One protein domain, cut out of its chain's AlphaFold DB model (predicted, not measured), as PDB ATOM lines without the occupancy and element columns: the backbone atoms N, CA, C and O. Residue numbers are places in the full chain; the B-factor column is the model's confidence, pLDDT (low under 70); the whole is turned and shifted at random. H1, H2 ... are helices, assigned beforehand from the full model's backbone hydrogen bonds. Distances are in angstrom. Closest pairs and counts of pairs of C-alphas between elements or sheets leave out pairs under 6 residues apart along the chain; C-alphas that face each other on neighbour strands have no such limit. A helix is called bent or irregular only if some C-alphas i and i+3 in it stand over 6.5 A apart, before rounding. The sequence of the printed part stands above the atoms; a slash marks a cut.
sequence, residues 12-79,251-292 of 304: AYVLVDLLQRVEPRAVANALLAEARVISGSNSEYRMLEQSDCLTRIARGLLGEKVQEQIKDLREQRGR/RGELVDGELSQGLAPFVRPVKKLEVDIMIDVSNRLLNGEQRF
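What this domain is: This is residues 12 to 79 and 251 to 292 of the 304 residues of an uncharacterized protein of Paraburkholderia fungorum (UniProt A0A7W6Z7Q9). A long helical hairpin, H2 and H3, makes one side of the domain; H5 packs along H3, while H1 and H6 lie side by side as a pair, with H6 crossing H2. H4 leads away from the end of H3, and the longest distance runs from the turn of the hairpin to the last residue of H4. The printed part has 110 residues with six named helices, H1 to H6 in order along the chain, and no named strand: the class is all helix, with packing part aligned and part crossed. The whole is compact, with a radius of gyration of the C-alphas of 14.1 A and spans of 45 by 37 by 22 A.

How they stand to each other: H1, residues 12 to 21, touches H6, residues 275 to 285, at a shallow tilt of 10 degrees, the same way; their closest C-alphas, of Leu 18 and Ser 282, are 6.3 A apart. H2, residues 24 to 41, and H3, residues 45 to 61, form a hairpin at a shallow tilt of 19 degrees, with the C-alphas of Ala 35 and Ser 51 closest at 4.2 A. With its residues 27 to 34 alone H2 touches H6, at a steep tilt of 60 degrees; the C-alphas of Ala 30 and Val 281 are closest at 6.6 A. H4, residues 64 to 79, and H2 only just touch, with 3 pairs of C-alphas within 8 A, through residues 24 to 25 and 67 to 70 alone; the closest are those of Pro 24 and Gln 67, at 6.3 A. H5, residues 258 to 272, touches H3 at a shallow tilt of 24 degrees, opposite ways, with the C-alphas of Cys 53 and Pro 269 closest at 4.6 A. H1 is close to H5 but not clearly touching it, with the C-alphas of Ala 12 and Val 270 closest at 6.2 A. H2 and H5 are apart, as are H5 and H6. In H2, H3, H4 and H6 every O i to N i+4 pair is within hydrogen-bond range; in H1 it is 5 of 6 and in H5 7 of 11.

Where its parts are: H1 begins at C-alpha 12 (215.209, 201.751, 253.710) and is 14.6 A long. H2 measures 25.9 A, H3 24.6 A and H4 22.5 A, the last ending at C-alpha 79 (216.766, 225.456, 246.156). H5 measures 23.1 A and is irregular: C-alphas 262 and 265 are 7.2 A apart. H6 is 15.5 A long and ends at C-alpha 285 (221.325, 212.000, 265.225).

The domain as a whole: The two C-alphas farthest apart, of Ser 43 and Arg 79, are 47.1 A apart. Residues 80 to 250 are not printed, and C-alphas 79 and 251 are 27.6 A apart across this cut. Of the links that are printed whole, H1 to H2, H2 to H3, H3 to H4 and H5 to H6 are tight. The mean pLDDT of the printed part is 85.2, and residues 287 to 292 are under 70.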
ATOM      1  N   ALA A  12     214.964 200.915 254.879       89.38
ATOM      2  CA  ALA A  12     215.209 201.751 253.710       89.38
ATOM      3  C   ALA A  12     214.556 203.130 253.874       89.38
ATOM      4  O   ALA A  12     215.209 204.144 253.648       89.38
ATOM      5  N   TYR A  13     213.301 203.173 254.328       89.19
ATOM      6  CA  TYR A  13     212.588 204.422 254.571       89.19
ATOM      7  C   TYR A  13     213.262 205.275 255.651       89.19
ATOM      8  O   TYR A  13     213.509 206.458 255.418       89.19
ATOM      9  N   VAL A  14     213.627 204.674 256.791       89.00
ATOM     10  CA  VAL A  14     214.315 205.388 257.885       89.00
ATOM     11  C   VAL A  14     215.659 205.951 257.410       89.00
ATOM     12  O   VAL A  14     216.005 207.089 257.720       89.00
ATOM     13  N   LEU A  15     216.414 205.179 256.620       89.75
ATOM     14  CA  LEU A  15     217.698 205.616 256.077       89.75
ATOM     15  C   LEU A  15     217.554 206.766 255.078       89.75
ATOM     16  O   LEU A  15     218.328 207.719 255.145       89.75
ATOM     17  N   VAL A  16     216.578 206.703 254.173       89.62
ATOM     18  CA  VAL A  16     216.319 207.782 253.211       89.62
ATOM     19  C   VAL A  16     215.877 209.058 253.919       89.62
ATOM     20  O   VAL A  16     216.409 210.125 253.620       89.62
ATOM     21  N   ASP A  17     214.964 208.956 254.886       88.12
ATOM     22  CA  ASP A  17     214.519 210.107 255.677       88.12
ATOM     23  C   ASP A  17     215.679 210.755 256.448       88.12
ATOM     24  O   ASP A  17     215.840 211.977 256.443       88.12
ATOM     25  N   LEU A  18     216.554 209.939 257.039       88.94
ATOM     26  CA  LEU A  18     217.730 210.432 257.744       88.94
ATOM     27  C   LEU A  18     218.732 211.108 256.794       88.94
ATOM     28  O   LEU A  18     219.219 212.195 257.100       88.94
ATOM     29  N   LEU A  19     219.016 210.517 255.628       89.31
ATOM     30  CA  LEU A  19     219.945 211.071 254.629       89.31
ATOM     31  C   LEU A  19     219.436 212.356 253.974       89.31
ATOM     32  O   LEU A  19     220.227 213.171 253.506       89.31
ATOM     33  N   GLN A  20     218.125 212.566 253.955       86.25
ATOM     34  CA  GLN A  20     217.537 213.827 253.526       86.25
ATOM     35  C   GLN A  20     217.851 214.985 254.490       86.25
ATOM     36  O   GLN A  20     217.913 216.141 254.064       86.25
ATOM     37  N   ARG A  21     218.063 214.685 255.776       84.81
ATOM     38  CA  ARG A  21     218.210 215.671 256.859       84.81
ATOM     39  C   ARG A  21     219.656 215.822 257.332       84.81
ATOM     40  O   ARG A  21     220.073 216.919 257.692       84.81
ATOM     41  N   VAL A  22     220.426 214.738 257.307       87.50
ATOM     42  CA  VAL A  22     221.761 214.638 257.907       87.50
ATOM     43  C   VAL A  22     222.798 214.270 256.847       87.50
ATOM     44  O   VAL A  22     222.548 213.449 255.968       87.50
ATOM     45  N   GLU A  23     223.991 214.862 256.949       87.06
ATOM     46  CA  GLU A  23     225.114 214.569 256.051       87.06
ATOM     47  C   GLU A  23     225.436 213.062 255.998       87.06
ATOM     48  O   GLU A  23     225.609 212.447 257.060       87.06
ATOM     49  N   PRO A  24     225.637 212.464 254.803       88.75
ATOM     50  CA  PRO A  24     225.924 211.034 254.654       88.75
ATOM     51  C   PRO A  24     227.093 210.549 255.510       88.75
ATOM     52  O   PRO A  24     227.063 209.447 256.052       88.75
ATOM     53  N   ARG A  25     228.118 211.391 255.686       89.19
ATOM     54  CA  ARG A  25     229.284 211.081 256.521       89.19
ATOM     55  C   ARG A  25     228.935 210.987 258.008       89.19
ATOM     56  O   ARG A  25     229.471 210.123 258.698       89.19
ATOM     57  N   ALA A  26     228.055 211.853 258.504       90.56
ATOM     58  CA  ALA A  26     227.594 211.799 259.888       90.56
ATOM     59  C   ALA A  26     226.722 210.557 260.123       90.56
ATOM     60  O   ALA A  26     226.947 209.840 261.099       90.56
ATOM     61  N   VAL A  27     225.831 210.238 259.177       91.94
ATOM     62  CA  VAL A  27     225.043 208.994 259.190       91.94
ATOM     63  C   VAL A  27     225.958 207.770 259.196       91.94
ATOM     64  O   VAL A  27     225.844 206.918 260.073       91.94
ATOM     65  N   ALA A  28     226.934 207.703 258.287       92.31
ATOM     66  CA  ALA A  28     227.888 206.599 258.221       92.31
ATOM     67  C   ALA A  28     228.686 206.429 259.524       92.31
ATOM     68  O   ALA A  28     228.858 205.310 260.004       92.31
ATOM     69  N   ASN A  29     229.147 207.526 260.128       93.38
ATOM     70  CA  ASN A  29     229.868 207.474 261.399       93.38
ATOM     71  C   ASN A  29     228.990 206.949 262.542       93.38
ATOM     72  O   ASN A  29     229.476 206.164 263.355       93.38
ATOM     73  N   ALA A  30     227.715 207.340 262.593       93.38
ATOM     74  CA  ALA A  30     226.778 206.841 263.595       93.38
ATOM     75  C   ALA A  30     226.487 205.346 263.411       93.38
ATOM     76  O   ALA A  30     226.533 204.592 264.379       93.38
ATOM     77  N   LEU A  31     226.294 204.895 262.168       93.88
ATOM     78  CA  LEU A  31     226.132 203.474 261.848       93.88
ATOM     79  C   LEU A  31     227.370 202.654 262.247       93.88
ATOM     80  O   LEU A  31     227.239 201.571 262.812       93.88
ATOM     81  N   LEU A  32     228.582 203.171 262.003       94.12
ATOM     82  CA  LEU A  32     229.827 202.519 262.431       94.12
ATOM     83  C   LEU A  32     229.982 202.496 263.953       94.12
ATOM     84  O   LEU A  32     230.515 201.526 264.492       94.12
ATOM     85  N   ALA A  33     229.565 203.556 264.645       92.69
ATOM     86  CA  ALA A  33     229.572 203.592 266.101       92.69
ATOM     87  C   ALA A  33     228.618 202.535 266.670       92.69
ATOM     88  O   ALA A  33     229.015 201.781 267.556       92.69
ATOM     89  N   GLU A  34     227.419 202.414 266.104       92.25
ATOM     90  CA  GLU A  34     226.444 201.415 266.533       92.25
ATOM     91  C   GLU A  34     226.906 199.986 266.249       92.25
ATOM     92  O   GLU A  34     226.852 199.129 267.130       92.25
ATOM     93  N   ALA A  35     227.480 199.740 265.070       91.00
ATOM     94  CA  ALA A  35     228.085 198.450 264.748       91.00
ATOM     95  C   ALA A  35     229.149 198.048 265.787       91.00
ATOM     96  O   ALA A  35     229.181 196.907 266.252       91.00
ATOM     97  N   ARG A  36     229.994 198.999 266.213       90.75
ATOM     98  CA  ARG A  36     231.015 198.754 267.245       90.75
ATOM     99  C   ARG A  36     230.398 198.391 268.588       90.75
ATOM    100  O   ARG A  36     230.876 197.441 269.201       90.75
ATOM    101  N   VAL A  37     229.355 199.103 269.019       89.94
ATOM    102  CA  VAL A  37     228.639 198.800 270.267       89.94
ATOM    103  C   VAL A  37     228.101 197.372 270.222       89.94
ATOM    104  O   VAL A  37     228.476 196.565 271.069       89.94
ATOM    105  N   ILE A  38     227.342 197.029 269.178       88.38
ATOM    106  CA  ILE A  38     226.731 195.704 269.014       88.38
ATOM    107  C   ILE A  38     227.793 194.593 268.992       88.38
ATOM    108  O   ILE A  38     227.633 193.579 269.669       88.38
ATOM    109  N   SER A  39     228.890 194.781 268.251       86.50
ATOM    110  CA  SER A  39     229.967 193.782 268.152       86.50
ATOM    111  C   SER A  39     230.780 193.602 269.438       86.50
ATOM    112  O   SER A  39     231.342 192.532 269.659       86.50
ATOM    113  N   GLY A  40     230.866 194.639 270.279       80.00
ATOM    114  CA  GLY A  40     231.616 194.609 271.534       80.00
ATOM    115  C   GLY A  40     230.816 194.056 272.714       80.00
ATOM    116  O   GLY A  40     231.414 193.547 273.660       80.00
ATOM    117  N   SER A  41     229.482 194.148 272.669       77.62
ATOM    118  CA  SER A  41     228.597 193.746 273.769       77.62
ATOM    119  C   SER A  41     227.907 192.399 273.567       77.62
ATOM    120  O   SER A  41     227.404 191.842 274.538       77.62
ATOM    121  N   ASN A  42     227.864 191.872 272.338       75.38
ATOM    122  CA  ASN A  42     227.097 190.673 272.006       75.38
ATOM    123  C   ASN A  42     227.954 189.620 271.293       75.38
ATOM    124  O   ASN A  42     228.636 189.904 270.313       75.38
ATOM    125  N   SER A  43     227.851 188.368 271.740       73.81
ATOM    126  CA  SER A  43     228.426 187.200 271.055       73.81
ATOM    127  C   SER A  43     227.401 186.441 270.206       73.81
ATOM    128  O   SER A  43     227.728 185.425 269.594       73.81
ATOM    129  N   GLU A  44     226.145 186.892 270.193       87.06
ATOM    130  CA  GLU A  44     225.083 186.263 269.417       87.06
ATOM    131  C   GLU A  44     225.288 186.490 267.920       87.06
ATOM    132  O   GLU A  44     225.434 187.619 267.450       87.06
ATOM    133  N   TYR A  45     225.229 185.401 267.152       82.00
ATOM    134  CA  TYR A  45     225.430 185.428 265.703       82.00
ATOM    135  C   TYR A  45     224.490 186.414 264.989       82.00
ATOM    136  O   TYR A  45     224.922 187.135 264.091       82.00
ATOM    137  N   ARG A  46     223.226 186.505 265.429       85.88
ATOM    138  CA  ARG A  46     222.237 187.451 264.888       85.88
ATOM    139  C   ARG A  46     222.675 188.906 265.073       85.88
ATOM    140  O   ARG A  46     222.587 189.685 264.132       85.88
ATOM    141  N   MET A  47     223.197 189.265 266.245       87.19
ATOM    142  CA  MET A  47     223.672 190.623 266.538       87.19
ATOM    143  C   MET A  47     224.947 190.962 265.757       87.19
ATOM    144  O   MET A  47     225.091 192.067 265.233       87.19
ATOM    145  N   LEU A  48     225.847 189.993 265.583       88.44
ATOM    146  CA  LEU A  48     227.021 190.166 264.725       88.44
ATOM    147  C   LEU A  48     226.632 190.390 263.252       88.44
ATOM    148  O   LEU A  48     227.259 191.205 262.573       88.44
ATOM    149  N   GLU A  49     225.571 189.735 262.770       90.44
ATOM    150  CA  GLU A  49     225.015 189.984 261.434       90.44
ATOM    151  C   GLU A  49     224.448 191.408 261.298       90.44
ATOM    152  O   GLU A  49     224.690 192.055 260.277       90.44
ATOM    153  N   GLN A  50     223.776 191.941 262.329       92.19
ATOM    154  CA  GLN A  50     223.318 193.340 262.352       92.19
ATOM    155  C   GLN A  50     224.501 194.320 262.268       92.19
ATOM    156  O   GLN A  50     224.500 195.230 261.438       92.19
ATOM    157  N   SER A  51     225.560 194.087 263.051       90.81
ATOM    158  CA  SER A  51     226.794 194.887 263.011       90.81
ATOM    159  C   SER A  51     227.465 194.879 261.626       90.81
ATOM    160  O   SER A  51     227.913 195.922 261.135       90.81
ATOM    161  N   ASP A  52     227.535 193.720 260.965       92.00
ATOM    162  CA  ASP A  52     228.071 193.620 259.601       92.00
ATOM    163  C   ASP A  52     227.189 194.381 258.595       92.00
ATOM    164  O   ASP A  52     227.709 195.129 257.762       92.00
ATOM    165  N   CYS A  53     225.860 194.282 258.710       92.50
ATOM    166  CA  CYS A  53     224.930 195.041 257.867       92.50
ATOM    167  C   CYS A  53     225.131 196.559 258.022       92.50
ATOM    168  O   CYS A  53     225.328 197.243 257.014       92.50
ATOM    169  N   LEU A  54     225.183 197.073 259.258       92.81
ATOM    170  CA  LEU A  54     225.471 198.485 259.552       92.81
ATOM    171  C   LEU A  54     226.811 198.933 258.956       92.81
ATOM    172  O   LEU A  54     226.896 199.976 258.308       92.81
ATOM    173  N   THR A  55     227.856 198.119 259.122       92.56
ATOM    174  CA  THR A  55     229.201 198.424 258.614       92.56
ATOM    175  C   THR A  55     229.226 198.499 257.088       92.56
ATOM    176  O   THR A  55     229.863 199.392 256.522       92.56
ATOM    177  N   ARG A  56     228.540 197.580 256.402       92.00
ATOM    178  CA  ARG A  56     228.449 197.569 254.934       92.00
ATOM    179  C   ARG A  56     227.694 198.783 254.407       92.00
ATOM    180  O   ARG A  56     228.184 199.422 253.478       92.00
ATOM    181  N   ILE A  57     226.566 199.130 255.030       91.06
ATOM    182  CA  ILE A  57     225.792 200.328 254.678       91.06
ATOM    183  C   ILE A  57     226.656 201.576 254.879       91.06
ATOM    184  O   ILE A  57     226.814 202.370 253.954       91.06
ATOM    185  N   ALA A  58     227.301 201.714 256.039       91.94
ATOM    186  CA  ALA A  58     228.146 202.864 256.337       91.94
ATOM    187  C   ALA A  58     229.304 203.025 255.347       91.94
ATOM    188  O   ALA A  58     229.553 204.126 254.864       91.94
ATOM    189  N   ARG A  59     230.000 201.936 254.997       89.38
ATOM    190  CA  ARG A  59     231.082 201.979 253.998       89.38
ATOM    191  C   ARG A  59     230.585 202.423 252.630       89.38
ATOM    192  O   ARG A  59     231.270 203.196 251.972       89.38
ATOM    193  N   GLY A  60     229.407 201.963 252.218       86.50
ATOM    194  CA  GLY A  60     228.818 202.396 250.959       86.50
ATOM    195  C   GLY A  60     228.437 203.884 250.960       86.50
ATOM    196  O   GLY A  60     228.692 204.569 249.975       86.50
ATOM    197  N   LEU A  61     227.924 204.413 252.078       86.88
ATOM    198  CA  LEU A  61     227.641 205.851 252.249       86.88
ATOM    199  C   LEU A  61     228.905 206.725 252.291       86.88
ATOM    200  O   LEU A  61     228.840 207.936 252.076       86.88
ATOM    201  N   LEU A  62     230.062 206.130 252.589       86.88
ATOM    202  CA  LEU A  62     231.359 206.804 252.520       86.88
ATOM    203  C   LEU A  62     231.954 206.828 251.106       86.88
ATOM    204  O   LEU A  62     232.996 207.449 250.913       86.88
ATOM    205  N   GLY A  63     231.323 206.178 250.124       84.56
ATOM    206  CA  GLY A  63     231.755 206.250 248.732       84.56
ATOM    207  C   GLY A  63     231.571 207.656 248.160       84.56
ATOM    208  O   GLY A  63     230.476 208.208 248.236       84.56
ATOM    209  N   GLU A  64     232.620 208.211 247.546       82.38
ATOM    210  CA  GLU A  64     232.645 209.592 247.024       82.38
ATOM    211  C   GLU A  64     231.452 209.894 246.109       82.38
ATOM    212  O   GLU A  64     230.732 210.860 246.336       82.38
ATOM    213  N   LYS A  65     231.151 208.995 245.162       78.50
ATOM    214  CA  LYS A  65     230.016 209.152 244.236       78.50
ATOM    215  C   LYS A  65     228.661 209.261 244.943       78.50
ATOM    216  O   LYS A  65     227.805 210.021 244.508       78.50
ATOM    217  N   VAL A  66     228.456 208.498 246.018       79.31
ATOM    218  CA  VAL A  66     227.199 208.520 246.787       79.31
ATOM    219  C   VAL A  66     227.101 209.817 247.587       79.31
ATOM    220  O   VAL A  66     226.027 210.409 247.666       79.31
ATOM    221  N   GLN A  67     228.220 210.285 248.147       82.50
ATOM    222  CA  GLN A  67     228.265 211.555 248.872       82.50
ATOM    223  C   GLN A  67     227.991 212.747 247.959       82.50
ATOM    224  O   GLN A  67     227.181 213.594 248.325       82.50
ATOM    225  N   GLU A  68     228.622 212.796 246.785       83.44
ATOM    226  CA  GLU A  68     228.401 213.853 245.792       83.44
ATOM    227  C   GLU A  68     226.944 213.879 245.329       83.44
ATOM    228  O   GLU A  68     226.301 214.920 245.415       83.44
ATOM    229  N   GLN A  69     226.378 212.728 244.954       80.62
ATOM    230  CA  GLN A  69     224.983 212.659 244.515       80.62
ATOM    231  C   GLN A  69     224.008 213.119 245.604       80.62
ATOM    232  O   GLN A  69     223.174 213.988 245.354       80.62
ATOM    233  N   ILE A  70     224.117 212.583 246.827       83.25
ATOM    234  CA  ILE A  70     223.224 212.980 247.926       83.25
ATOM    235  C   ILE A  70     223.382 214.473 248.244       83.25
ATOM    236  O   ILE A  70     222.387 215.148 248.515       83.25
ATOM    237  N   LYS A  71     224.609 215.003 248.197       84.44
ATOM    238  CA  LYS A  71     224.870 216.427 248.406       84.44
ATOM    239  C   LYS A  71     224.177 217.279 247.341       84.44
ATOM    240  O   LYS A  71     223.408 218.163 247.710       84.44
ATOM    241  N   ASP A  72     224.369 216.971 246.060       85.06
ATOM    242  CA  ASP A  72     223.762 217.706 244.944       85.06
ATOM    243  C   ASP A  72     222.233 217.754 245.062       85.06
ATOM    244  O   ASP A  72     221.605 218.785 244.825       85.06
ATOM    245  N   LEU A  73     221.615 216.655 245.488       82.06
ATOM    246  CA  LEU A  73     220.163 216.571 245.644       82.06
ATOM    247  C   LEU A  73     219.641 217.288 246.875       82.06
ATOM    248  O   LEU A  73     218.542 217.839 246.840       82.06
ATOM    249  N   ARG A  74     220.414 217.318 247.961       83.69
ATOM    250  CA  ARG A  74     220.091 218.158 249.118       83.69
ATOM    251  C   ARG A  74     220.213 219.634 248.766       83.69
ATOM    252  O   ARG A  74     219.349 220.405 249.163       83.69
ATOM    253  N   GLU A  75     221.202 220.019 247.964       86.94
ATOM    254  CA  GLU A  75     221.317 221.381 247.433       86.94
ATOM    255  C   GLU A  75     220.163 221.727 246.479       86.94
ATOM    256  O   GLU A  75     219.627 222.832 246.522       86.94
ATOM    257  N   GLN A  76     219.738 220.797 245.617       85.12
ATOM    258  CA  GLN A  76     218.554 220.987 244.771       85.12
ATOM    259  C   GLN A  76     217.270 221.097 245.599       85.12
ATOM    260  O   GLN A  76     216.464 221.987 245.342       85.12
ATOM    261  N   ARG A  77     217.098 220.259 246.625       84.38
ATOM    262  CA  ARG A  77     215.971 220.357 247.560       84.38
ATOM    263  C   ARG A  77     215.980 221.681 248.321       84.38
ATOM    264  O   ARG A  77     214.927 222.288 248.470       84.38
ATOM    265  N   GLY A  78     217.151 222.132 248.768       85.00
ATOM    266  CA  GLY A  78     217.330 223.446 249.383       85.00
ATOM    267  C   GLY A  78     216.857 224.557 248.452       85.00
ATOM    268  O   GLY A  78     216.036 225.368 248.848       85.00
ATOM    269  N   ARG A  79     217.247 224.507 247.173       86.12
ATOM    270  CA  ARG A  79     216.766 225.456 246.156       86.12
ATOM    271  C   ARG A  79     215.253 225.401 245.933       86.12
ATOM    272  O   ARG A  79     214.642 226.449 245.760       86.12
ATOM    273  N   ARG A 251     215.381 199.197 248.379       87.88
ATOM    274  CA  ARG A 251     214.465 198.052 248.505       87.88
ATOM    275  C   ARG A 251     214.691 196.970 247.443       87.88
ATOM    276  O   ARG A 251     214.179 195.856 247.579       87.88
ATOM    277  N   GLY A 252     215.504 197.239 246.423       85.06
ATOM    278  CA  GLY A 252     215.699 196.344 245.282       85.06
ATOM    279  C   GLY A 252     214.438 196.190 244.426       85.06
ATOM    280  O   GLY A 252     214.184 195.104 243.917       85.06
ATOM    281  N   GLU A 253     213.632 197.248 244.341       86.94
ATOM    282  CA  GLU A 253     212.384 197.342 243.569       86.94
ATOM    283  C   GLU A 253     212.572 198.107 242.245       86.94
ATOM    284  O   GLU A 253     211.668 198.136 241.413       86.94
ATOM    285  N   LEU A 254     213.742 198.718 242.031       83.44
ATOM    286  CA  LEU A 254     214.092 199.340 240.755       83.44
ATOM    287  C   LEU A 254     214.345 198.293 239.664       83.44
ATOM    288  O   LEU A 254     214.919 197.233 239.914       83.44
ATOM    289  N   VAL A 255     213.993 198.655 238.432       78.38
ATOM    290  CA  VAL A 255     214.387 197.931 237.216       78.38
ATOM    291  C   VAL A 255     215.907 198.052 237.004       78.38
ATOM    292  O   VAL A 255     216.557 198.961 237.535       78.38
ATOM    293  N   ASP A 256     216.497 197.132 236.239       72.62
ATOM    294  CA  ASP A 256     217.918 197.167 235.879       72.62
ATOM    295  C   ASP A 256     218.317 198.514 235.243       72.62
ATOM    296  O   ASP A 256     217.689 198.995 234.300       72.62
ATOM    297  N   GLY A 257     219.375 199.122 235.782       75.00
ATOM    298  CA  GLY A 257     219.869 200.452 235.431       75.00
ATOM    299  C   GLY A 257     221.076 200.852 236.289       75.00
ATOM    300  O   GLY A 257     221.462 200.139 237.214       75.00
ATOM    301  N   GLU A 258     221.699 201.997 236.001       75.50
ATOM    302  CA  GLU A 258     222.920 202.428 236.708       75.50
ATOM    303  C   GLU A 258     222.691 202.639 238.214       75.50
ATOM    304  O   GLU A 258     223.514 202.229 239.035       75.50
ATOM    305  N   LEU A 259     221.543 203.217 238.593       76.19
ATOM    306  CA  LEU A 259     221.182 203.434 239.995       76.19
ATOM    307  C   LEU A 259     220.946 202.108 240.734       76.19
ATOM    308  O   LEU A 259     221.413 201.942 241.860       76.19
ATOM    309  N   SER A 260     220.272 201.139 240.107       78.19
ATOM    310  CA  SER A 260     220.035 199.829 240.723       78.19
ATOM    311  C   SER A 260     221.323 199.012 240.846       78.19
ATOM    312  O   SER A 260     221.538 198.382 241.880       78.19
ATOM    313  N   GLN A 261     222.241 199.103 239.878       79.44
ATOM    314  CA  GLN A 261     223.584 198.514 239.988       79.44
ATOM    315  C   GLN A 261     224.412 199.162 241.107       79.44
ATOM    316  O   GLN A 261     225.069 198.456 241.873       79.44
ATOM    317  N   GLY A 262     224.353 200.492 241.237       76.38
ATOM    318  CA  GLY A 262     225.033 201.228 242.303       76.38
ATOM    319  C   GLY A 262     224.484 200.920 243.699       76.38
ATOM    320  O   GLY A 262     225.249 200.873 244.663       76.38
ATOM    321  N   LEU A 263     223.177 200.658 243.808       83.25
ATOM    322  CA  LEU A 263     222.497 200.364 245.073       83.25
ATOM    323  C   LEU A 263     222.442 198.871 245.430       83.25
ATOM    324  O   LEU A 263     222.236 198.535 246.598       83.25
ATOM    325  N   ALA A 264     222.705 197.970 244.482       82.31
ATOM    326  CA  ALA A 264     222.718 196.521 244.700       82.31
ATOM    327  C   ALA A 264     223.527 196.062 245.938       82.31
ATOM    328  O   ALA A 264     223.039 195.188 246.666       82.31
ATOM    329  N   PRO A 265     224.702 196.647 246.266       84.56
ATOM    330  CA  PRO A 265     225.456 196.281 247.468       84.56
ATOM    331  C   PRO A 265     224.724 196.569 248.789       84.56
ATOM    332  O   PRO A 265     225.027 195.931 249.800       84.56
ATOM    333  N   PHE A 266     223.764 197.498 248.793       86.00
ATOM    334  CA  PHE A 266     223.007 197.913 249.977       86.00
ATOM    335  C   PHE A 266     221.727 197.106 250.180       86.00
ATOM    336  O   PHE A 266     221.309 196.929 251.321       86.00
ATOM    337  N   VAL A 267     221.136 196.564 249.110       87.31
ATOM    338  CA  VAL A 267     219.818 195.902 249.153       87.31
ATOM    339  C   VAL A 267     219.766 194.793 250.200       87.31
ATOM    340  O   VAL A 267     218.869 194.749 251.042       87.31
ATOM    341  N   ARG A 268     220.738 193.873 250.173       90.38
ATOM    342  CA  ARG A 268     220.756 192.736 251.104       90.38
ATOM    343  C   ARG A 268     221.025 193.169 252.554       90.38
ATOM    344  O   ARG A 268     220.293 192.691 253.417       90.38
ATOM    345  N   PRO A 269     222.021 194.029 252.849       90.62
ATOM    346  CA  PRO A 269     222.189 194.606 254.184       90.62
ATOM    347  C   PRO A 269     220.941 195.320 254.710       90.62
ATOM    348  O   PRO A 269     220.522 195.050 255.830       90.62
ATOM    349  N   VAL A 270     220.309 196.175 253.901       89.44
ATOM    350  CA  VAL A 270     219.134 196.966 254.306       89.44
ATOM    351  C   VAL A 270     217.932 196.072 254.612       89.44
ATOM    352  O   VAL A 270     217.275 196.279 255.625       89.44
ATOM    353  N   LYS A 271     217.680 195.032 253.805       88.69
ATOM    354  CA  LYS A 271     216.593 194.063 254.054       88.69
ATOM    355  C   LYS A 271     216.785 193.212 255.310       88.69
ATOM    356  O   LYS A 271     215.814 192.668 255.824       88.69
ATOM    357  N   LYS A 272     218.030 193.023 255.750       89.69
ATOM    358  CA  LYS A 272     218.371 192.197 256.918       89.69
ATOM    359  C   LYS A 272     218.473 192.989 258.213       89.69
ATOM    360  O   LYS A 272     218.439 192.382 259.283       89.69
ATOM    361  N   LEU A 273     218.660 194.301 258.109       90.00
ATOM    362  CA  LEU A 273     218.800 195.159 259.266       90.00
ATOM    363  C   LEU A 273     217.445 195.329 259.957       90.00
ATOM    364  O   LEU A 273     216.447 195.635 259.302       90.00
ATOM    365  N   GLU A 274     217.429 195.154 261.272       89.38
ATOM    366  CA  GLU A 274     216.252 195.419 262.094       89.38
ATOM    367  C   GLU A 274     215.936 196.918 262.098       89.38
ATOM    368  O   GLU A 274     216.816 197.758 262.305       89.38
ATOM    369  N   VAL A 275     214.666 197.254 261.853       88.06
ATOM    370  CA  VAL A 275     214.209 198.644 261.715       88.06
ATOM    371  C   VAL A 275     214.453 199.433 263.001       88.06
ATOM    372  O   VAL A 275     214.888 200.579 262.929       88.06
ATOM    373  N   ASP A 276     214.255 198.805 264.162       88.25
ATOM    374  CA  ASP A 276     214.414 199.436 265.478       88.25
ATOM    375  C   ASP A 276     215.844 199.950 265.699       88.25
ATOM    376  O   ASP A 276     216.036 201.081 266.141       88.25
ATOM    377  N   ILE A 277     216.859 199.191 265.264       88.62
ATOM    378  CA  ILE A 277     218.266 199.618 265.324       88.62
ATOM    379  C   ILE A 277     218.471 200.891 264.492       88.62
ATOM    380  O   ILE A 277     219.165 201.823 264.907       88.62
ATOM    381  N   MET A 278     217.857 200.956 263.308       89.31
ATOM    382  CA  MET A 278     217.958 202.125 262.437       89.31
ATOM    383  C   MET A 278     217.210 203.337 263.010       89.31
ATOM    384  O   MET A 278     217.695 204.465 262.893       89.31
ATOM    385  N   ILE A 279     216.065 203.116 263.664       88.31
ATOM    386  CA  ILE A 279     215.318 204.155 264.383       88.31
ATOM    387  C   ILE A 279     216.162 204.712 265.535       88.31
ATOM    388  O   ILE A 279     216.278 205.929 265.662       88.31
ATOM    389  N   ASP A 280     216.824 203.858 266.316       87.75
ATOM    390  CA  ASP A 280     217.688 204.281 267.423       87.75
ATOM    391  C   ASP A 280     218.902 205.088 266.951       87.75
ATOM    392  O   ASP A 280     219.327 206.049 267.602       87.75
ATOM    393  N   VAL A 281     219.493 204.716 265.812       87.56
ATOM    394  CA  VAL A 281     220.555 205.512 265.178       87.56
ATOM    395  C   VAL A 281     220.007 206.862 264.711       87.56
ATOM    396  O   VAL A 281     220.623 207.896 264.978       87.56
ATOM    397  N   SER A 282     218.843 206.869 264.058       87.31
ATOM    398  CA  SER A 282     218.181 208.085 263.573       87.31
ATOM    399  C   SER A 282     217.872 209.057 264.719       87.31
ATOM    400  O   SER A 282     218.297 210.210 264.698       87.31
ATOM    401  N   ASN A 283     217.246 208.570 265.789       86.75
ATOM    402  CA  ASN A 283     216.852 209.369 266.949       86.75
ATOM    403  C   ASN A 283     218.028 209.886 267.787       86.75
ATOM    404  O   ASN A 283     217.857 210.847 268.536       86.75
ATOM    405  N   ARG A 284     219.218 209.287 267.668       84.81
ATOM    406  CA  ARG A 284     220.451 209.835 268.259       84.81
ATOM    407  C   ARG A 284     221.063 210.959 267.436       84.81
ATOM    408  O   ARG A 284     221.752 211.805 267.998       84.81
ATOM    409  N   LEU A 285     220.847 210.951 266.124       84.75
ATOM    410  CA  LEU A 285     221.325 212.000 265.225       84.75
ATOM    411  C   LEU A 285     220.361 213.186 265.133       84.75
ATOM    412  O   LEU A 285     220.796 214.295 264.834       84.75
ATOM    413  N   LEU A 286     219.072 212.961 265.382       83.44
ATOM    414  CA  LEU A 286     218.025 213.970 265.291       83.44
ATOM    415  C   LEU A 286     217.701 214.544 266.681       83.44
ATOM    416  O   LEU A 286     217.476 213.811 267.644       83.44
ATOM    417  N   ASN A 287     217.658 215.874 266.792       69.44
ATOM    418  CA  ASN A 287     217.265 216.562 268.029       69.44
ATOM    419  C   ASN A 287     215.763 216.369 268.319       69.44
ATOM    420  O   ASN A 287     215.004 216.005 267.428       69.44
ATOM    421  N   GLY A 288     215.321 216.627 269.557       57.09
ATOM    422  CA  GLY A 288     213.986 216.269 270.075       57.09
ATOM    423  C   GLY A 288     212.779 216.586 269.174       57.09
ATOM    424  O   GLY A 288     211.892 215.748 269.068       57.09
ATOM    425  N   GLU A 289     212.772 217.726 268.478       56.59
ATOM    426  CA  GLU A 289     211.687 218.134 267.557       56.59
ATOM    427  C   GLU A 289     211.761 217.478 266.163       56.59
ATOM    428  O   GLU A 289     210.813 217.540 265.390       56.59
ATOM    429  N   GLN A 290     212.884 216.839 265.829       61.75
ATOM    430  CA  GLN A 290     213.166 216.240 264.520       61.75
ATOM    431  C   GLN A 290     213.210 214.710 264.558       61.75
ATOM    432  O   GLN A 290     213.518 214.100 263.533       61.75
ATOM    433  N   ARG A 291     212.941 214.096 265.721       68.06
ATOM    434  CA  ARG A 291     212.989 212.642 265.912       68.06
ATOM    435  C   ARG A 291     212.136 211.918 264.878       68.06
ATOM    436  O   ARG A 291     211.066 212.378 264.484       68.06
ATOM    437  N   PHE A 292     212.623 210.760 264.454       61.38
ATOM    438  CA  PHE A 292     211.857 209.876 263.602       61.38
ATOM    439  C   PHE A 292     210.739 209.246 264.438       61.38
ATOM    440  O   PHE A 292     211.008 208.462 265.348       61.38
TER     441      PHE A 292